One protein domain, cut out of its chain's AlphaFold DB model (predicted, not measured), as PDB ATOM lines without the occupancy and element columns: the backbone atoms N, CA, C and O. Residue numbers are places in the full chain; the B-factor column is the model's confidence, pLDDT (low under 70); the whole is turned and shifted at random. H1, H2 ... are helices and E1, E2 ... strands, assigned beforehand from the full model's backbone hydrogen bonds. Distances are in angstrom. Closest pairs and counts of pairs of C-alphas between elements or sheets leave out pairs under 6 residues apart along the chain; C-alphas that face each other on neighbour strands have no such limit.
ATOM      1  N   ASP A   7     248.241 124.041 214.718       94.12
ATOM      2  CA  ASP A   7     246.919 123.417 214.750       94.12
ATOM      3  C   ASP A   7     246.479 122.930 213.362       94.12
ATOM      4  O   ASP A   7     245.989 121.809 213.232       94.12
ATOM      5  N   VAL A   8     246.742 123.712 212.310       96.00
ATOM      6  CA  VAL A   8     246.484 123.301 210.921       96.00
ATOM      7  C   VAL A   8     247.407 122.146 210.537       96.00
ATOM      8  O   VAL A   8     246.944 121.133 210.020       96.00
ATOM      9  N   VAL A   9     248.701 122.228 210.864       95.94
ATOM     10  CA  VAL A   9     249.656 121.128 210.635       95.94
ATOM     11  C   VAL A   9     249.189 119.843 211.318       95.94
ATOM     12  O   VAL A   9     249.248 118.775 210.707       95.94
ATOM     13  N   ALA A  10     248.692 119.922 212.554       96.50
ATOM     14  CA  ALA A  10     248.208 118.758 213.289       96.50
ATOM     15  C   ALA A  10     247.044 118.051 212.572       96.50
ATOM     16  O   ALA A  10     246.994 116.817 212.569       96.50
ATOM     17  N   LEU A  11     246.149 118.803 211.918       97.31
ATOM     18  CA  LEU A  11     245.072 118.238 211.099       97.31
ATOM     19  C   LEU A  11     245.628 117.410 209.931       97.31
ATOM     20  O   LEU A  11     245.223 116.263 209.739       97.31
ATOM     21  N   PHE A  12     246.600 117.955 209.196       97.88
ATOM     22  CA  PHE A  12     247.227 117.257 208.072       97.88
ATOM     23  C   PHE A  12     248.057 116.053 208.525       97.88
ATOM     24  O   PHE A  12     247.975 114.990 207.912       97.88
ATOM     25  N   VAL A  13     248.823 116.170 209.613       97.69
ATOM     26  CA  VAL A  13     249.591 115.045 210.176       97.69
ATOM     27  C   VAL A  13     248.661 113.902 210.576       97.69
ATOM     28  O   VAL A  13     248.940 112.745 210.263       97.69
ATOM     29  N   LYS A  14     247.518 114.212 211.198       97.56
ATOM     30  CA  LYS A  14     246.490 113.215 211.524       97.56
ATOM     31  C   LYS A  14     245.903 112.552 210.274       97.56
ATOM     32  O   LYS A  14     245.591 111.367 210.320       97.56
ATOM     33  N   ALA A  15     245.797 113.290 209.170       97.62
ATOM     34  CA  ALA A  15     245.401 112.770 207.862       97.62
ATOM     35  C   ALA A  15     246.510 111.970 207.144       97.62
ATOM     36  O   ALA A  15     246.288 111.469 206.046       97.62
ATOM     37  N   GLY A  16     247.697 111.829 207.744       97.81
ATOM     38  CA  GLY A  16     248.820 111.063 207.194       97.81
ATOM     39  C   GLY A  16     249.886 111.902 206.486       97.81
ATOM     40  O   GLY A  16     250.841 111.340 205.943       97.81
ATOM     41  N   TRP A  17     249.774 113.232 206.506       97.88
ATOM     42  CA  TRP A  17     250.818 114.112 205.988       97.88
ATOM     43  C   TRP A  17     252.110 114.000 206.802       97.88
ATOM     44  O   TRP A  17     252.102 113.797 208.018       97.88
ATOM     45  N   ARG A  18     253.243 114.192 206.127       95.38
ATOM     46  CA  ARG A  18     254.569 114.262 206.742       95.38
ATOM     47  C   ARG A  18     255.336 115.446 206.152       95.38
ATOM     48  O   ARG A  18     255.192 115.700 204.952       95.38
ATOM     49  N   PRO A  19     256.179 116.137 206.940       91.81
ATOM     50  CA  PRO A  19     257.046 117.187 206.416       91.81
ATOM     51  C   PRO A  19     257.862 116.703 205.214       91.81
ATOM     52  O   PRO A  19     258.407 115.602 205.227       91.81
ATOM     53  N   GLY A  20     257.922 117.522 204.164       91.50
ATOM     54  CA  GLY A  20     258.625 117.188 202.922       91.50
ATOM     55  C   GLY A  20     257.845 116.307 201.940       91.50
ATOM     56  O   GLY A  20     258.343 116.087 200.841       91.50
ATOM     57  N   ARG A  21     256.624 115.852 202.272       94.62
ATOM     58  CA  ARG A  21     255.759 115.149 201.310       94.62
ATOM     59  C   ARG A  21     255.571 115.995 200.047       94.62
ATOM     60  O   ARG A  21     255.244 117.186 200.122       94.62
ATOM     61  N   ARG A  22     255.778 115.353 198.902       95.62
ATOM     62  CA  ARG A  22     255.514 115.865 197.560       95.62
ATOM     63  C   ARG A  22     254.846 114.758 196.763       95.62
ATOM     64  O   ARG A  22     255.296 113.615 196.827       95.62
ATOM     65  N   VAL A  23     253.769 115.092 196.073       95.25
ATOM     66  CA  VAL A  23     253.144 114.229 195.076       95.25
ATOM     67  C   VAL A  23     253.327 114.842 193.700       95.25
ATOM     68  O   VAL A  23     253.313 116.071 193.555       95.25
ATOM     69  N   ASP A  24     253.499 113.969 192.715       94.19
ATOM     70  CA  ASP A  24     253.531 114.350 191.312       94.19
ATOM     71  C   ASP A  24     252.101 114.617 190.846       94.19
ATOM     72  O   ASP A  24     251.199 113.800 191.041       94.19
ATOM     73  N   LEU A  25     251.896 115.795 190.264       94.25
ATOM     74  CA  LEU A  25     250.606 116.208 189.728       94.25
ATOM     75  C   LEU A  25     250.525 115.783 188.264       94.25
ATOM     76  O   LEU A  25     251.453 116.019 187.494       94.25
ATOM     77  N   VAL A  26     249.399 115.192 187.873       92.81
ATOM     78  CA  VAL A  26     249.119 114.778 186.490       92.81
ATOM     79  C   VAL A  26     249.043 115.996 185.564       92.81
ATOM     80  O   VAL A  26     249.488 115.947 184.423       92.81
ATOM     81  N   ALA A  27     248.501 117.098 186.079       91.62
ATOM     82  CA  ALA A  27     248.319 118.356 185.356       91.62
ATOM     83  C   ALA A  27     248.576 119.540 186.307       91.62
ATOM     84  O   ALA A  27     247.624 120.099 186.855       91.62
ATOM     85  N   PRO A  28     249.844 119.856 186.612       91.25
ATOM     86  CA  PRO A  28     250.165 120.871 187.606       91.25
ATOM     87  C   PRO A  28     249.577 122.236 187.210       91.25
ATOM     88  O   PRO A  28     249.625 122.593 186.028       91.25
ATOM     89  N   PRO A  29     249.062 123.020 188.175       93.56
ATOM     90  CA  PRO A  29     248.723 124.420 187.936       93.56
ATOM     91  C   PRO A  29     249.965 125.239 187.530       93.56
ATOM     92  O   PRO A  29     251.094 124.736 187.600       93.56
ATOM     93  N   PRO A  30     249.799 126.517 187.136       94.00
ATOM     94  CA  PRO A  30     250.931 127.407 186.890       94.00
ATOM     95  C   PRO A  30     251.909 127.415 188.073       94.00
ATOM     96  O   PRO A  30     251.497 127.395 189.235       94.00
ATOM     97  N   ILE A  31     253.214 127.432 187.788       90.38
ATOM     98  CA  ILE A  31     254.248 127.210 188.814       90.38
ATOM     99  C   ILE A  31     254.214 128.247 189.946       90.38
ATOM    100  O   ILE A  31     254.456 127.896 191.098       90.38
ATOM    101  N   ASP A  32     253.840 129.484 189.622       92.56
ATOM    102  CA  ASP A  32     253.753 130.592 190.577       92.56
ATOM    103  C   ASP A  32     252.389 130.665 191.287       92.56
ATOM    104  O   ASP A  32     252.201 131.471 192.198       92.56
ATOM    105  N   HIS A  33     251.430 129.813 190.907       96.25
ATOM    106  CA  HIS A  33     250.110 129.781 191.524       96.25
ATOM    107  C   HIS A  33     250.151 129.031 192.873       96.25
ATOM    108  O   HIS A  33     250.655 127.901 192.925       96.25
ATOM    109  N   PRO A  34     249.555 129.564 193.964       96.25
ATOM    110  CA  PRO A  34     249.578 128.933 195.293       96.25
ATOM    111  C   PRO A  34     249.108 127.470 195.321       96.25
ATOM    112  O   PRO A  34     249.625 126.648 196.082       96.25
ATOM    113  N   ALA A  35     248.150 127.126 194.456       97.25
ATOM    114  CA  ALA A  35     247.643 125.764 194.304       97.25
ATOM    115  C   ALA A  35     248.737 124.727 194.006       97.25
ATOM    116  O   ALA A  35     248.629 123.599 194.479       97.25
ATOM    117  N   THR A  36     249.804 125.087 193.284       96.12
ATOM    118  CA  THR A  36     250.890 124.158 192.927       96.12
ATOM    119  C   THR A  36     251.584 123.607 194.169       96.12
ATOM    120  O   THR A  36     251.738 122.389 194.314       96.12
ATOM    121  N   GLU A  37     251.955 124.477 195.115       95.25
ATOM    122  CA  GLU A  37     252.573 124.034 196.367       95.25
ATOM    123  C   GLU A  37     251.597 123.230 197.236       95.25
ATOM    124  O   GLU A  37     251.993 122.218 197.822       95.25
ATOM    125  N   LEU A  38     250.334 123.665 197.322       96.94
ATOM    126  CA  LEU A  38     249.318 123.018 198.156       96.94
ATOM    127  C   LEU A  38     248.958 121.625 197.640       96.94
ATOM    128  O   LEU A  38     248.979 120.665 198.410       96.94
ATOM    129  N   LEU A  39     248.690 121.485 196.343       97.56
ATOM    130  CA  LEU A  39     248.359 120.203 195.729       97.56
ATOM    131  C   LEU A  39     249.537 119.237 195.809       97.56
ATOM    132  O   LEU A  39     249.356 118.096 196.232       97.56
ATOM    133  N   SER A  40     250.759 119.693 195.514       96.62
ATOM    134  CA  SER A  40     251.938 118.835 195.659       96.62
ATOM    135  C   SER A  40     252.150 118.390 197.114       96.62
ATOM    136  O   SER A  40     252.591 117.273 197.372       96.62
ATOM    137  N   ALA A  41     251.805 119.215 198.102       96.88
ATOM    138  CA  ALA A  41     251.926 118.842 199.508       96.88
ATOM    139  C   ALA A  41     250.815 117.897 199.990       96.88
ATOM    140  O   ALA A  41     251.092 116.957 200.749       96.88
ATOM    141  N   PHE A  42     249.571 118.151 199.583       97.94
ATOM    142  CA  PHE A  42     248.383 117.651 200.273       97.94
ATOM    143  C   PHE A  42     247.446 116.800 199.422       97.94
ATOM    144  O   PHE A  42     246.612 116.118 200.006       97.94
ATOM    145  N   ALA A  43     247.589 116.747 198.094       97.81
ATOM    146  CA  ALA A  43     246.683 115.941 197.278       97.81
ATOM    147  C   ALA A  43     246.719 114.454 197.687       97.81
ATOM    148  O   ALA A  43     247.776 113.911 198.036       97.81
ATOM    149  N   GLY A  44     245.546 113.826 197.708       97.75
ATOM    150  CA  GLY A  44     245.280 112.489 198.240       97.75
ATOM    151  C   GLY A  44     245.044 112.423 199.755       97.75
ATOM    152  O   GLY A  44     244.906 111.325 200.289       97.75
ATOM    153  N   LEU A  45     245.035 113.551 200.473       98.31
ATOM    154  CA  LEU A  45     244.724 113.584 201.905       98.31
ATOM    155  C   LEU A  45     243.272 113.993 202.147       98.31
ATOM    156  O   LEU A  45     242.767 114.914 201.510       98.31
ATOM    157  N   ARG A  46     242.639 113.363 203.143       98.44
ATOM    158  CA  ARG A  46     241.327 113.766 203.665       98.44
ATOM    159  C   ARG A  46     241.476 114.348 205.065       98.44
ATOM    160  O   ARG A  46     241.933 113.664 205.981       98.44
ATOM    161  N   VAL A  47     241.101 115.608 205.227       97.94
ATOM    162  CA  VAL A  47     241.202 116.371 206.473       97.94
ATOM    163  C   VAL A  47     239.806 116.680 207.001       97.94
ATOM    164  O   VAL A  47     238.893 116.944 206.233       97.94
ATOM    165  N   GLY A  48     239.635 116.675 208.322       96.38
ATOM    166  CA  GLY A  48     238.339 116.962 208.937       96.38
ATOM    167  C   GLY A  48     237.375 115.775 208.896       96.38
ATOM    168  O   GLY A  48     237.763 114.634 208.645       96.38
ATOM    169  N   LYS A  49     236.123 116.050 209.257       95.94
ATOM    170  CA  LYS A  49     234.996 115.111 209.249       95.94
ATOM    171  C   LYS A  49     233.702 115.915 209.281       95.94
ATOM    172  O   LYS A  49     233.686 116.979 209.894       95.94
ATOM    173  N   THR A  50     232.620 115.375 208.738       95.75
ATOM    174  CA  THR A  50     231.291 115.966 208.918       95.75
ATOM    175  C   THR A  50     230.756 115.713 210.330       95.75
ATOM    176  O   THR A  50     230.928 114.624 210.890       95.75
ATOM    177  N   GLY A  51     230.118 116.716 210.931       95.25
ATOM    178  CA  GLY A  51     229.529 116.624 212.266       95.25
ATOM    179  C   GLY A  51     229.094 117.984 212.818       95.25
ATOM    180  O   GLY A  51     229.161 118.977 212.100       95.25
ATOM    181  N   PRO A  52     228.641 118.056 214.081       96.69
ATOM    182  CA  PRO A  52     228.316 119.332 214.719       96.69
ATOM    183  C   PRO A  52     229.547 120.246 214.802       96.69
ATOM    184  O   PRO A  52     230.591 119.817 215.300       96.69
ATOM    185  N   GLY A  53     229.415 121.486 214.331       97.19
ATOM    186  CA  GLY A  53     230.436 122.529 214.426       97.19
ATOM    187  C   GLY A  53     229.991 123.710 215.285       97.19
ATOM    188  O   GLY A  53     229.056 123.598 216.077       97.19
ATOM    189  N   VAL A  54     230.708 124.828 215.160       97.12
ATOM    190  CA  VAL A  54     230.477 126.040 215.962       97.12
ATOM    191  C   VAL A  54     229.187 126.754 215.548       97.12
ATOM    192  O   VAL A  54     228.349 127.026 216.403       97.12
ATOM    193  N   ASP A  55     229.022 127.017 214.251       96.62
ATOM    194  CA  ASP A  55     227.903 127.779 213.681       96.62
ATOM    195  C   ASP A  55     227.081 126.946 212.675       96.62
ATOM    196  O   ASP A  55     225.879 127.159 212.495       96.62
ATOM    197  N   CYS A  56     227.735 126.001 211.997       95.50
ATOM    198  CA  CYS A  56     227.156 125.048 211.054       95.50
ATOM    199  C   CYS A  56     227.828 123.673 211.205       95.50
ATOM    200  O   CYS A  56     228.651 123.463 212.098       95.50
ATOM    201  N   ALA A  57     227.467 122.708 210.355       95.94
ATOM    202  CA  ALA A  57     228.187 121.440 210.319       95.94
ATOM    203  C   ALA A  57     229.667 121.671 209.960       95.94
ATOM    204  O   ALA A  57     229.987 122.562 209.174       95.94
ATOM    205  N   THR A  58     230.567 120.887 210.552       97.56
ATOM    206  CA  THR A  58     231.966 120.813 210.117       97.56
ATOM    207  C   THR A  58     232.050 120.116 208.763       97.56
ATOM    208  O   THR A  58     231.232 119.244 208.472       97.56
ATOM    209  N   SER A  59     233.078 120.432 207.983       97.06
ATOM    210  CA  SER A  59     233.345 119.782 206.699       97.06
ATOM    211  C   SER A  59     234.458 118.743 206.818       97.06
ATOM    212  O   SER A  59     235.420 118.888 207.586       97.06
ATOM    213  N   ASP A  60     234.353 117.686 206.024       97.38
ATOM    214  CA  ASP A  60     235.517 116.952 205.551       97.38
ATOM    215  C   ASP A  60     236.016 117.571 204.238       97.38
ATOM    216  O   ASP A  60     235.241 118.158 203.487       97.38
ATOM    217  N   ILE A  61     237.322 117.487 204.001       98.50
ATOM    218  CA  ILE A  61     238.010 118.150 202.894       98.50
ATOM    219  C   ILE A  61     238.952 117.137 202.256       98.50
ATOM    220  O   ILE A  61     239.884 116.663 202.912       98.50
ATOM    221  N   HIS A  62     238.719 116.793 200.995       98.25
ATOM    222  CA  HIS A  62     239.517 115.827 200.254       98.25
ATOM    223  C   HIS A  62     240.353 116.532 199.188       98.25
ATOM    224  O   HIS A  62     239.849 116.974 198.163       98.25
ATOM    225  N   PHE A  63     241.651 116.648 199.450       98.38
ATOM    226  CA  PHE A  63     242.574 117.368 198.582       98.38
ATOM    227  C   PHE A  63     242.897 116.572 197.327       98.38
ATOM    228  O   PHE A  63     243.296 115.410 197.415       98.38
ATOM    229  N   GLY A  64     242.831 117.212 196.165       97.12
ATOM    230  CA  GLY A  64     243.014 116.531 194.891       97.12
ATOM    231  C   GLY A  64     242.995 117.479 193.704       97.12
ATOM    232  O   GLY A  64     242.583 118.629 193.821       97.12
ATOM    233  N   GLN A  65     243.459 116.980 192.558       94.75
ATOM    234  CA  GLN A  65     243.236 117.659 191.289       94.75
ATOM    235  C   GLN A  65     241.806 117.398 190.836       94.75
ATOM    236  O   GLN A  65     241.402 116.242 190.713       94.75
ATOM    237  N   LEU A  66     241.079 118.476 190.582       93.12
ATOM    238  CA  LEU A  66     239.706 118.460 190.101       93.12
ATOM    239  C   LEU A  66     239.689 119.085 188.713       93.12
ATOM    240  O   LEU A  66     240.375 120.079 188.473       93.12
ATOM    241  N   PHE A  67     238.951 118.461 187.803       84.44
ATOM    242  CA  PHE A  67     238.924 118.847 186.391       84.44
ATOM    243  C   PHE A  67     237.559 119.358 185.944       84.44
ATOM    244  O   PHE A  67     237.480 120.064 184.944       84.44
ATOM    245  N   ASP A  68     236.516 119.029 186.702       81.12
ATOM    246  CA  ASP A  68     235.172 119.522 186.461       81.12
ATOM    247  C   ASP A  68     234.965 120.792 187.286       81.12
ATOM    248  O   ASP A  68     235.152 120.803 188.504       81.12
ATOM    249  N   GLU A  69     234.612 121.877 186.602       78.50
ATOM    250  CA  GLU A  69     234.359 123.176 187.211       78.50
ATOM    251  C   GLU A  69     232.884 123.558 186.996       78.50
ATOM    252  O   GLU A  69     232.428 123.590 185.847       78.50
ATOM    253  N   PRO A  70     232.119 123.832 188.068       86.69
ATOM    254  CA  PRO A  70     230.766 124.343 187.938       86.69
ATOM    255  C   PRO A  70     230.799 125.754 187.314       86.69
ATOM    256  O   PRO A  70     231.725 126.526 187.592       86.69
ATOM    257  N   PRO A  71     229.807 126.137 186.488       88.56
ATOM    258  CA  PRO A  71     229.757 127.455 185.843       88.56
ATOM    259  C   PRO A  71     229.913 128.640 186.809       88.56
ATOM    260  O   PRO A  71     230.471 129.679 186.450       88.56
ATOM    261  N   GLU A  72     229.448 128.480 188.045       93.12
ATOM    262  CA  GLU A  72     229.515 129.459 189.124       93.12
ATOM    263  C   GLU A  72     230.960 129.803 189.507       93.12
ATOM    264  O   GLU A  72     231.248 130.959 189.819       93.12
ATOM    265  N   ALA A  73     231.882 128.837 189.450       90.69
ATOM    266  CA  ALA A  73     233.292 129.068 189.756       90.69
ATOM    267  C   ALA A  73     233.974 129.909 188.664       90.69
ATOM    268  O   ALA A  73     234.690 130.862 188.982       90.69
ATOM    269  N   ALA A  74     233.642 129.677 187.389       92.12
ATOM    270  CA  ALA A  74     234.106 130.523 186.289       92.12
ATOM    271  C   ALA A  74     233.545 131.955 186.393       92.12
ATOM    272  O   ALA A  74     234.273 132.934 186.201       92.12
ATOM    273  N   ALA A  75     232.262 132.103 186.740       93.88
ATOM    274  CA  ALA A  75     231.654 133.410 186.988       93.88
ATOM    275  C   ALA A  75     232.306 134.131 188.181       93.88
ATOM    276  O   ALA A  75     232.540 135.341 188.117       93.88
ATOM    277  N   LEU A  76     232.645 133.394 189.243       95.56
ATOM    278  CA  LEU A  76     233.360 133.922 190.400       95.56
ATOM    279  C   LEU A  76     234.776 134.384 190.032       95.56
ATOM    280  O   LEU A  76     235.166 135.488 190.404       95.56
ATOM    281  N   ALA A  77     235.529 133.588 189.270       94.69
ATOM    282  CA  ALA A  77     236.866 133.950 188.801       94.69
ATOM    283  C   ALA A  77     236.842 135.253 187.981       94.69
ATOM    284  O   ALA A  77     237.630 136.168 188.230       94.69
ATOM    285  N   LEU A  78     235.876 135.390 187.063       94.38
ATOM    286  CA  LEU A  78     235.667 136.619 186.289       94.38
ATOM    287  C   LEU A  78     235.302 137.817 187.173       94.38
ATOM    288  O   LEU A  78     235.794 138.922 186.941       94.38
ATOM    289  N   LEU A  79     234.449 137.609 188.177       93.88
ATOM    290  CA  LEU A  79     234.045 138.647 189.127       93.88
ATOM    291  C   LEU A  79     235.227 139.153 189.965       93.88
ATOM    292  O   LEU A  79     235.345 140.358 190.199       93.88
ATOM    293  N   LEU A  80     236.087 138.235 190.407       93.50
ATOM    294  CA  LEU A  80     237.281 138.530 191.198       93.50
ATOM    295  C   LEU A  80     238.423 139.099 190.346       93.50
ATOM    296  O   LEU A  80     239.250 139.842 190.868       93.50
ATOM    297  N   GLY A  81     238.459 138.778 189.051       94.56
ATOM    298  CA  GLY A  81     239.584 139.107 188.177       94.56
ATOM    299  C   GLY A  81     240.845 138.303 188.507       94.56
ATOM    300  O   GLY A  81     241.946 138.797 188.284       94.56
ATOM    301  N   GLU A  82     240.688 137.094 189.051       93.88
ATOM    302  CA  GLU A  82     241.782 136.198 189.446       93.88
ATOM    303  C   GLU A  82     241.567 134.801 188.859       93.88
ATOM    304  O   GLU A  82     240.432 134.340 188.714       93.88
ATOM    305  N   THR A  83     242.662 134.092 188.581       95.25
ATOM    306  CA  THR A  83     242.600 132.654 188.300       95.25
ATOM    307  C   THR A  83     242.236 131.908 189.582       95.25
ATOM    308  O   THR A  83     242.921 132.058 190.592       95.25
ATOM    309  N   LEU A  84     241.189 131.081 189.544       96.81
ATOM    310  CA  LEU A  84     240.839 130.167 190.629       96.81
ATOM    311  C   LEU A  84     241.229 128.743 190.243       96.81
ATOM    312  O   LEU A  84     240.882 128.269 189.166       96.81
ATOM    313  N   ILE A  85     241.936 128.050 191.134       97.38
ATOM    314  CA  ILE A  85     242.297 126.644 190.936       97.38
ATOM    315  C   ILE A  85     241.622 125.804 192.022       97.38
ATOM    316  O   ILE A  85     241.819 126.098 193.209       97.38
ATOM    317  N   PRO A  86     240.857 124.758 191.661       97.81
ATOM    318  CA  PRO A  86     240.278 123.856 192.643       97.81
ATOM    319  C   PRO A  86     241.382 123.032 193.311       97.81
ATOM    320  O   PRO A  86     242.302 122.533 192.657       97.81
ATOM    321  N   ILE A  87     241.303 122.902 194.633       97.75
ATOM    322  CA  ILE A  87     242.313 122.208 195.442       97.75
ATOM    323  C   ILE A  87     241.749 121.083 196.306       97.75
ATOM    324  O   ILE A  87     242.528 120.258 196.798       97.75
ATOM    325  N   ALA A  88     240.432 121.043 196.518       98.12
ATOM    326  CA  ALA A  88     239.784 119.989 197.286       98.12
ATOM    327  C   ALA A  88     238.279 119.883 197.006       98.12
ATOM    328  O   ALA A  88     237.636 120.879 196.693       98.12
ATOM    329  N   GLU A  89     237.720 118.694 197.216       97.56
ATOM    330  CA  GLU A  89     236.283 118.495 197.437       97.56
ATOM    331  C   GLU A  89     235.959 118.744 198.914       97.56
ATOM    332  O   GLU A  89     236.774 118.438 199.793       97.56
ATOM    333  N   THR A  90     234.769 119.263 199.205       96.56
ATOM    334  CA  THR A  90     234.257 119.466 200.565       96.56
ATOM    335  C   THR A  90     232.911 118.782 200.753       96.56
ATOM    336  O   THR A  90     232.225 118.448 199.789       96.56
ATOM    337  N   ASP A  91     232.543 118.555 202.015       93.06
ATOM    338  CA  ASP A  91     231.186 118.156 202.413       93.06
ATOM    339  C   ASP A  91     230.720 116.853 201.744       93.06
ATOM    340  O   ASP A  91     229.621 116.756 201.215       93.06
ATOM    341  N   ASN A  92     231.573 115.824 201.764       91.12
ATOM    342  CA  ASN A  92     231.368 114.549 201.065       91.12
ATOM    343  C   ASN A  92     231.173 114.657 199.538       91.12
ATOM    344  O   ASN A  92     230.580 113.758 198.942       91.12
ATOM    345  N   GLY A  93     231.723 115.699 198.911       90.50
ATOM    346  CA  GLY A  93     231.658 115.909 197.463       90.50
ATOM    347  C   GLY A  93     230.530 116.840 197.021       90.50
ATOM    348  O   GLY A  93     230.305 116.969 195.824       90.50
ATOM    349  N   ASP A  94     229.844 117.502 197.955       93.69
ATOM    350  CA  ASP A  94     228.791 118.476 197.643       93.69
ATOM    351  C   ASP A  94     229.345 119.886 197.375       93.69
ATOM    352  O   ASP A  94     228.607 120.778 196.951       93.69
ATOM    353  N   GLY A  95     230.642 120.107 197.601       95.38
ATOM    354  CA  GLY A  95     231.302 121.377 197.331       95.38
ATOM    355  C   GLY A  95     232.732 121.218 196.833       95.38
ATOM    356  O   GLY A  95     233.357 120.164 196.959       95.38
ATOM    357  N   VAL A  96     233.258 122.301 196.269       97.56
ATOM    358  CA  VAL A  96     234.652 122.407 195.831       97.56
ATOM    359  C   VAL A  96     235.287 123.617 196.491       97.56
ATOM    360  O   VAL A  96     234.713 124.703 196.505       97.56
ATOM    361  N   LEU A  97     236.493 123.428 197.023       98.31
ATOM    362  CA  LEU A  97     237.340 124.486 197.547       98.31
ATOM    363  C   LEU A  97     238.357 124.917 196.490       98.31
ATOM    364  O   LEU A  97     239.126 124.102 195.975       98.31
ATOM    365  N   TYR A  98     238.415 126.221 196.253       98.38
ATOM    366  CA  TYR A  98     239.324 126.890 195.335       98.38
ATOM    367  C   TYR A  98     240.320 127.756 196.099       98.38
ATOM    368  O   TYR A  98     240.044 128.239 197.200       98.38
ATOM    369  N   ILE A  99     241.472 128.001 195.482       98.12
ATOM    370  CA  ILE A  99     242.393 129.062 195.889       98.12
ATOM    371  C   ILE A  99     242.685 129.965 194.696       98.12
ATOM    372  O   ILE A  99     242.891 129.465 193.589       98.12
ATOM    373  N   GLY A 100     242.675 131.275 194.929       96.75
ATOM    374  CA  GLY A 100     243.068 132.273 193.939       96.75
ATOM    375  C   GLY A 100     244.560 132.590 193.971       96.75
ATOM    376  O   GLY A 100     245.289 132.191 194.887       96.75
ATOM    377  N   GLU A 101     245.008 133.381 193.002       95.81
ATOM    378  CA  GLU A 101     246.376 133.916 192.929       95.81
ATOM    379  C   GLU A 101     246.737 134.751 194.166       95.81
ATOM    380  O   GLU A 101     247.869 134.692 194.651       95.81
ATOM    381  N   SER A 102     245.759 135.462 194.738       94.75
ATOM    382  CA  SER A 102     245.906 136.203 195.998       94.75
ATOM    383  C   SER A 102     246.156 135.309 197.223       94.75
ATOM    384  O   SER A 102     246.539 135.799 198.287       94.75
ATOM    385  N   GLY A 103     245.944 133.994 197.100       95.75
ATOM    386  CA  GLY A 103     245.976 133.038 198.205       95.75
ATOM    387  C   GLY A 103     244.688 132.992 199.033       95.75
ATOM    388  O   GLY A 103     244.619 132.206 199.982       95.75
ATOM    389  N   ARG A 104     243.679 133.800 198.674       97.25
ATOM    390  CA  ARG A 104     242.319 133.724 199.223       97.25
ATOM    391  C   ARG A 104     241.632 132.453 198.746       97.25
ATOM    392  O   ARG A 104     241.884 131.968 197.640       97.25
ATOM    393  N   CYS A 105     240.770 131.914 199.592       98.25
ATOM    394  CA  CYS A 105     240.068 130.671 199.346       98.25
ATOM    395  C   CYS A 105     238.571 130.917 199.208       98.25
ATOM    396  O   CYS A 105     237.962 131.622 200.012       98.25
ATOM    397  N   PHE A 106     237.981 130.257 198.224       98.25
ATOM    398  CA  PHE A 106     236.565 130.351 197.900       98.25
ATOM    399  C   PHE A 106     235.984 128.951 197.793       98.25
ATOM    400  O   PHE A 106     236.727 127.988 197.604       98.25
ATOM    401  N   GLY A 107     234.670 128.830 197.903       97.06
ATOM    402  CA  GLY A 107     234.004 127.581 197.574       97.06
ATOM    403  C   GLY A 107     232.826 127.779 196.642       97.06
ATOM    404  O   GLY A 107     232.271 128.875 196.550       97.06
ATOM    405  N   ALA A 108     232.486 126.701 195.949       96.81
ATOM    406  CA  ALA A 108     231.299 126.585 195.119       96.81
ATOM    407  C   ALA A 108     230.554 125.306 195.498       96.81
ATOM    408  O   ALA A 108     231.176 124.272 195.761       96.81
ATOM    409  N   SER A 109     229.229 125.385 195.540       94.88
ATOM    410  CA  SER A 109     228.368 124.222 195.735       94.88
ATOM    411  C   SER A 109     228.239 123.462 194.419       94.88
ATOM    412  O   SER A 109     228.175 124.060 193.347       94.88
ATOM    413  N   LEU A 110     228.205 122.134 194.506       93.31
ATOM    414  CA  LEU A 110     227.958 121.234 193.377       93.31
ATOM    415  C   LEU A 110     226.497 120.776 193.298       93.31
ATOM    416  O   LEU A 110     226.118 120.077 192.359       93.31
ATOM    417  N   ILE A 111     225.672 121.155 194.276       91.69
ATOM    418  CA  ILE A 111     224.271 120.721 194.383       91.69
ATOM    419  C   ILE A 111     223.267 121.871 194.241       91.69
ATOM    420  O   ILE A 111     222.068 121.618 194.121       91.69
ATOM    421  N   HIS A 112     223.728 123.123 194.272       90.62
ATOM    422  CA  HIS A 112     222.915 124.315 194.038       90.62
ATOM    423  C   HIS A 112     223.783 125.536 193.692       90.62
ATOM    424  O   HIS A 112     224.974 125.561 193.981       90.62
ATOM    425  N   ASP A 113     223.162 126.593 193.171       92.62
ATOM    426  CA  ASP A 113     223.837 127.778 192.624       92.62
ATOM    427  C   ASP A 113     224.352 128.726 193.732       92.62
ATOM    428  O   ASP A 113     223.797 129.802 193.976       92.62
ATOM    429  N   ALA A 114     225.394 128.322 194.464       94.81
ATOM    430  CA  ALA A 114     225.998 129.139 195.517       94.81
ATOM    431  C   ALA A 114     227.525 129.106 195.501       94.81
ATOM    432  O   ALA A 114     228.143 128.052 195.359       94.81
ATOM    433  N   VAL A 115     228.111 130.271 195.767       96.88
ATOM    434  CA  VAL A 115     229.542 130.471 196.003       96.88
ATOM    435  C   VAL A 115     229.763 131.274 197.280       96.88
ATOM    436  O   VAL A 115     228.878 132.006 197.732       96.88
ATOM    437  N   TRP A 116     230.939 131.138 197.886       97.50
ATOM    438  CA  TRP A 116     231.267 131.798 199.150       97.50
ATOM    439  C   TRP A 116     232.752 132.111 199.305       97.50
ATOM    440  O   TRP A 116     233.611 131.465 198.704       97.50
ATOM    441  N   SER A 117     233.054 133.071 200.179       97.69
ATOM    442  CA  SER A 117     234.406 133.284 200.693       97.69
ATOM    443  C   SER A 117     234.684 132.287 201.816       97.69
ATOM    444  O   SER A 117     234.043 132.319 202.866       97.69
ATOM    445  N   ALA A 118     235.617 131.361 201.590       97.69
ATOM    446  CA  ALA A 118     236.010 130.365 202.587       97.69
ATOM    447  C   ALA A 118     237.068 130.914 203.558       97.69
ATOM    448  O   ALA A 118     237.176 130.442 204.689       97.69
ATOM    449  N   GLY A 119     237.841 131.915 203.136       96.56
ATOM    450  CA  GLY A 119     238.736 132.665 204.007       96.56
ATOM    451  C   GLY A 119     239.834 133.411 203.255       96.56
ATOM    452  O   GLY A 119     240.252 133.021 202.169       96.56
ATOM    453  N   GLU A 120     240.381 134.436 203.904       95.75
ATOM    454  CA  GLU A 120     241.450 135.293 203.362       95.75
ATOM    455  C   GLU A 120     242.811 134.588 203.210       95.75
ATOM    456  O   GLU A 120     243.787 135.149 202.713       95.75
ATOM    457  N   SER A 121     242.906 133.342 203.669       96.50
ATOM    458  CA  SER A 121     244.065 132.485 203.467       96.50
ATOM    459  C   SER A 121     243.668 131.016 203.537       96.50
ATOM    460  O   SER A 121     242.660 130.660 204.158       96.50
ATOM    461  N   PHE A 122     244.522 130.152 202.993       97.56
ATOM    462  CA  PHE A 122     244.378 128.701 203.099       97.56
ATOM    463  C   PHE A 122     244.150 128.228 204.542       97.56
ATOM    464  O   PHE A 122     243.220 127.480 204.827       97.56
ATOM    465  N   GLU A 123     244.964 128.697 205.486       96.88
ATOM    466  CA  GLU A 123     244.872 128.323 206.898       96.88
ATOM    467  C   GLU A 123     243.525 128.708 207.512       96.88
ATOM    468  O   GLU A 123     242.962 127.957 208.313       96.88
ATOM    469  N   THR A 124     243.022 129.885 207.141       97.31
ATOM    470  CA  THR A 124     241.741 130.407 207.618       97.31
ATOM    471  C   THR A 124     240.593 129.564 207.081       97.31
ATOM    472  O   THR A 124     239.737 129.157 207.866       97.31
ATOM    473  N   ALA A 125     240.633 129.201 205.796       98.19
ATOM    474  CA  ALA A 125     239.640 128.324 205.185       98.19
ATOM    475  C   ALA A 125     239.615 126.936 205.829       98.19
ATOM    476  O   ALA A 125     238.555 126.468 206.245       98.19
ATOM    477  N   ILE A 126     240.777 126.299 206.019       98.19
ATOM    478  CA  ILE A 126     240.834 124.977 206.661       98.19
ATOM    479  C   ILE A 126     240.297 125.028 208.089       98.19
ATOM    480  O   ILE A 126     239.527 124.151 208.482       98.19
ATOM    481  N   ARG A 127     240.644 126.056 208.871       97.31
ATOM    482  CA  ARG A 127     240.088 126.226 210.221       97.31
ATOM    483  C   ARG A 127     238.580 126.435 210.191       97.31
ATOM    484  O   ARG A 127     237.884 125.768 210.951       97.31
ATOM    485  N   GLY A 128     238.082 127.334 209.348       97.81
ATOM    486  CA  GLY A 128     236.655 127.644 209.249       97.81
ATOM    487  C   GLY A 128     235.833 126.398 208.938       97.81
ATOM    488  O   GLY A 128     234.983 126.005 209.735       97.81
ATOM    489  N   LEU A 129     236.191 125.707 207.856       98.00
ATOM    490  CA  LEU A 129     235.509 124.500 207.389       98.00
ATOM    491  C   LEU A 129     235.574 123.359 208.416       98.00
ATOM    492  O   LEU A 129     234.555 122.782 208.791       98.00
ATOM    493  N   THR A 130     236.758 123.057 208.960       98.06
ATOM    494  CA  THR A 130     236.909 121.929 209.902       98.06
ATOM    495  C   THR A 130     236.340 122.198 211.296       98.06
ATOM    496  O   THR A 130     236.131 121.253 212.059       98.06
ATOM    497  N   THR A 131     236.063 123.461 211.638       97.69
ATOM    498  CA  THR A 131     235.376 123.842 212.884       97.69
ATOM    499  C   THR A 131     233.898 124.173 212.682       97.69
ATOM    500  O   THR A 131     233.185 124.356 213.667       97.69
ATOM    501  N   GLY A 132     233.410 124.176 211.436       97.38
ATOM    502  CA  GLY A 132     232.014 124.459 211.108       97.38
ATOM    503  C   GLY A 132     231.634 125.894 211.446       97.38
ATOM    504  O   GLY A 132     230.619 126.131 212.095       97.38
ATOM    505  N   ARG A 133     232.491 126.848 211.079       97.06
ATOM    506  CA  ARG A 133     232.147 128.273 211.086       97.06
ATOM    507  C   ARG A 133     231.456 128.624 209.781       97.06
ATOM    508  O   ARG A 133     231.871 128.143 208.728       97.06
ATOM    509  N   ARG A 134     230.434 129.474 209.854       95.81
ATOM    510  CA  ARG A 134     229.734 129.932 208.651       95.81
ATOM    511  C   ARG A 134     230.673 130.762 207.779       95.81
ATOM    512  O   ARG A 134     231.420 131.600 208.280       95.81
ATOM    513  N   VAL A 135     230.592 130.513 206.482       96.38
ATOM    514  CA  VAL A 135     231.230 131.307 205.430       96.38
ATOM    515  C   VAL A 135     230.321 132.451 204.994       96.38
ATOM    516  O   VAL A 135     229.111 132.421 205.236       96.38
ATOM    517  N   GLU A 136     230.901 133.445 204.330       96.19
ATOM    518  CA  GLU A 136     230.164 134.579 203.775       96.19
ATOM    519  C   GLU A 136     229.749 134.263 202.328       96.19
ATOM    520  O   GLU A 136     230.624 134.036 201.482       96.19
ATOM    521  N   PRO A 137     228.441 134.224 202.011       97.00
ATOM    522  CA  PRO A 137     227.981 133.984 200.650       97.00
ATOM    523  C   PRO A 137     228.369 135.134 199.716       97.00
ATOM    524  O   PRO A 137     228.421 136.298 200.121       97.00
ATOM    525  N   ILE A 138     228.592 134.811 198.445       96.31
ATOM    526  CA  ILE A 138     228.850 135.781 197.379       96.31
ATOM    527  C   ILE A 138     227.658 135.764 196.420       96.31
ATOM    528  O   ILE A 138     227.207 134.698 196.009       96.31
ATOM    529  N   LEU A 139     227.164 136.947 196.047       95.25
ATOM    530  CA  LEU A 139     226.230 137.088 194.930       95.25
ATOM    531  C   LEU A 139     227.014 137.254 193.631       95.25
ATOM    532  O   LEU A 139     227.757 138.226 193.468       95.25
ATOM    533  N   LEU A 140     226.833 136.318 192.704       93.62
ATOM    534  CA  LEU A 140     227.380 136.425 191.358       93.62
ATOM    535  C   LEU A 140     226.581 137.434 190.517       93.62
ATOM    536  O   LEU A 140     225.401 137.682 190.788       93.62
ATOM    537  N   PRO A 141     227.183 138.012 189.458       89.75
ATOM    538  CA  PRO A 141     226.455 138.852 188.515       89.75
ATOM    539  C   PRO A 141     225.205 138.148 187.971       89.75
ATOM    540  O   PRO A 141     225.286 137.041 187.447       89.75
ATOM    541  N   GLY A 142     224.053 138.813 188.074       88.62
ATOM    542  CA  GLY A 142     222.763 138.271 187.634       88.62
ATOM    543  C   GLY A 142     221.996 137.474 188.692       88.62
ATOM    544  O   GLY A 142     220.865 137.083 188.420       88.62
ATOM    545  N   GLN A 143     222.554 137.265 189.890       92.19
ATOM    546  CA  GLN A 143     221.823 136.695 191.023       92.19
ATOM    547  C   GLN A 143     221.179 137.796 191.877       92.19
ATOM    548  O   GLN A 143     221.864 138.679 192.391       92.19
ATOM    549  N   ASP A 144     219.865 137.702 192.091       93.69
ATOM    550  CA  ASP A 144     219.145 138.570 193.038       93.69
ATOM    551  C   ASP A 144     219.322 138.107 194.494       93.69
ATOM    552  O   ASP A 144     219.241 138.903 195.437       93.69
ATOM    553  N   CYS A 145     219.546 136.803 194.683       95.12
ATOM    554  CA  CYS A 145     219.780 136.182 195.978       95.12
ATOM    555  C   CYS A 145     220.585 134.878 195.857       95.12
ATOM    556  O   CYS A 145     220.677 134.291 194.780       95.12
ATOM    557  N   VAL A 146     221.125 134.416 196.983       95.56
ATOM    558  CA  VAL A 146     221.782 133.112 197.144       95.56
ATOM    559  C   VAL A 146     221.258 132.447 198.409       95.56
ATOM    560  O   VAL A 146     220.930 133.133 199.379       95.56
ATOM    561  N   SER A 147     221.154 131.118 198.415       94.25
ATOM    562  CA  SER A 147     220.760 130.367 199.610       94.25
ATOM    563  C   SER A 147     221.916 129.532 200.143       94.25
ATOM    564  O   SER A 147     222.555 128.795 199.395       94.25
ATOM    565  N   LEU A 148     222.173 129.641 201.446       93.62
ATOM    566  CA  LEU A 148     223.194 128.873 202.154       93.62
ATOM    567  C   LEU A 148     222.736 128.631 203.596       93.62
ATOM    568  O   LEU A 148     222.082 129.478 204.196       93.62
ATOM    569  N   TYR A 149     223.041 127.459 204.158       91.69
ATOM    570  CA  TYR A 149     222.659 127.096 205.534       91.69
ATOM    571  C   TYR A 149     221.152 127.208 205.849       91.69
ATOM    572  O   TYR A 149     220.771 127.433 206.998       91.69
ATOM    573  N   GLY A 150     220.290 127.042 204.839       91.19
ATOM    574  CA  GLY A 150     218.834 127.167 204.978       91.19
ATOM    575  C   GLY A 150     218.321 128.610 205.068       91.19
ATOM    576  O   GLY A 150     217.148 128.817 205.370       91.19
ATOM    577  N   GLU A 151     219.176 129.597 204.808       94.69
ATOM    578  CA  GLU A 151     218.836 131.017 204.765       94.69
ATOM    579  C   GLU A 151     219.039 131.566 203.350       94.69
ATOM    580  O   GLU A 151     219.901 131.089 202.612       94.69
ATOM    581  N   THR A 152     218.265 132.587 202.983       96.69
ATOM    582  CA  THR A 152     218.398 133.301 201.707       96.69
ATOM    583  C   THR A 152     218.954 134.701 201.957       96.69
ATOM    584  O   THR A 152     218.453 135.428 202.816       96.69
ATOM    585  N   TYR A 153     219.976 135.073 201.191       95.75
ATOM    586  CA  TYR A 153     220.707 136.334 201.279       95.75
ATOM    587  C   TYR A 153     220.496 137.111 199.983       95.75
ATOM    588  O   TYR A 153     220.767 136.589 198.903       95.75
ATOM    589  N   GLY A 154     219.986 138.337 200.081       94.94
ATOM    590  CA  GLY A 154     219.732 139.213 198.935       94.94
ATOM    591  C   GLY A 154     220.650 140.429 198.915       94.94
ATOM    592  O   GLY A 154     221.385 140.687 199.869       94.94
ATOM    593  N   ILE A 155     220.582 141.202 197.830       91.56
ATOM    594  CA  ILE A 155     221.352 142.444 197.659       91.56
ATOM    595  C   ILE A 155     221.213 143.347 198.899       91.56
ATOM    596  O   ILE A 155     220.107 143.681 199.320       91.56
TER     597      ILE A 155
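AT A GLANCE: This is residues 7 to 155 of the 170 residues of an uncharacterized protein of Caulobacteraceae bacterium (UniProt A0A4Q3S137). One strongly twisted sheet of seven strands, E1 to E7, wraps partly round helix H4, with H2 on the same face and H3 on the opposite face. H1 sits by the edge strand E1; past the other edge strand, E7, the small hairpin E8 and E9 makes one end of the longest axis, and the link of residues 15 to 33 passes round the other end. The 149 printed residues hold four named helices and nine named strands, in the order H1 H2 E1 E2 H3 E3 E4 E5 E6 H4 E7 E8 E9; the class is mixed, helices and strands. The large sheet runs E1 E2 E3 E4 E5 E6 E7, all antiparallel. The whole is compact, with a radius of gyration of the C-alphas of 14.7 A and spans of 46 by 35 by 23 A.

HOW THE PARTS SIT: H1, residues 7 to 14, only grazes the large sheet. H2, residues 34 to 42, is close to H1 but not clearly touching; their closest C-alphas, of Phe 12 and Phe 42, are 7.9 A apart. E1, residues 46 to 52, and E2, residues 57 to 63, form a hairpin, with N 47 and O 61 2.8 A apart, within hydrogen-bond range. After H3, residues 71 to 80, come E3, 84 to 90, E4, 95 to 100, E5, 105 to 109, and E6, 115 to 119, a meander, each strand the antiparallel neighbour of the one before. Within hydrogen-bond range are N 62 and O 89 of E2 and E3, 2.8 A, N 87 and O 97 of E3 and E4, 2.8 A, N 98 and O 106 of E4 and E5, 2.8 A, and N 116 and O 107 of E5 and E6, 2.9 A. H2 has a height over the sheet of 8.8 A. H3 has a height of 7.7 A and lies over E5; their closest C-alphas, of Ala 73 and Ala 108, are 6.2 A apart. H4, residues 122 to 131, is on the sheet; its closest C-alphas to E2, Thr 130 and Thr 58, are 5.1 A apart. H1 and H4 only just touch, with 3 pairs of C-alphas within 8 A, about perpendicular at 73 degrees; the closest are Val 8 and Glu 123, 6.6 A. E7, residues 136 to 138, is antiparallel to E6, with N 117 and O 136 2.9 A apart. E8, 145 to 148, and E9, 151 to 154, form a hairpin, with N 153 and O 146 2.8 A apart. Every O i to N i+4 pair in H1, H2, H3 and H4 is within hydrogen-bond range.

IN THESE COORDINATES: H1 begins at C-alpha 7, (246.919, 123.417, 214.750), and E9 ends at C-alpha 154, (219.732, 139.213, 198.935). From first to last C-alpha, E2 measures 19.0 A, E1 18.0 A, E4 16.4 A, E3 16.0 A, H3 14.4 A and H4 14.2 A.

THE WHOLE: The C-alphas of Gly 20 and Asp 144, the two farthest apart, are 46.0 A apart. The printed part has no cut. The link from H1 to H2, 19 residues, is long. The mean pLDDT of the printed part is 95.2, and no printed residue is under 70.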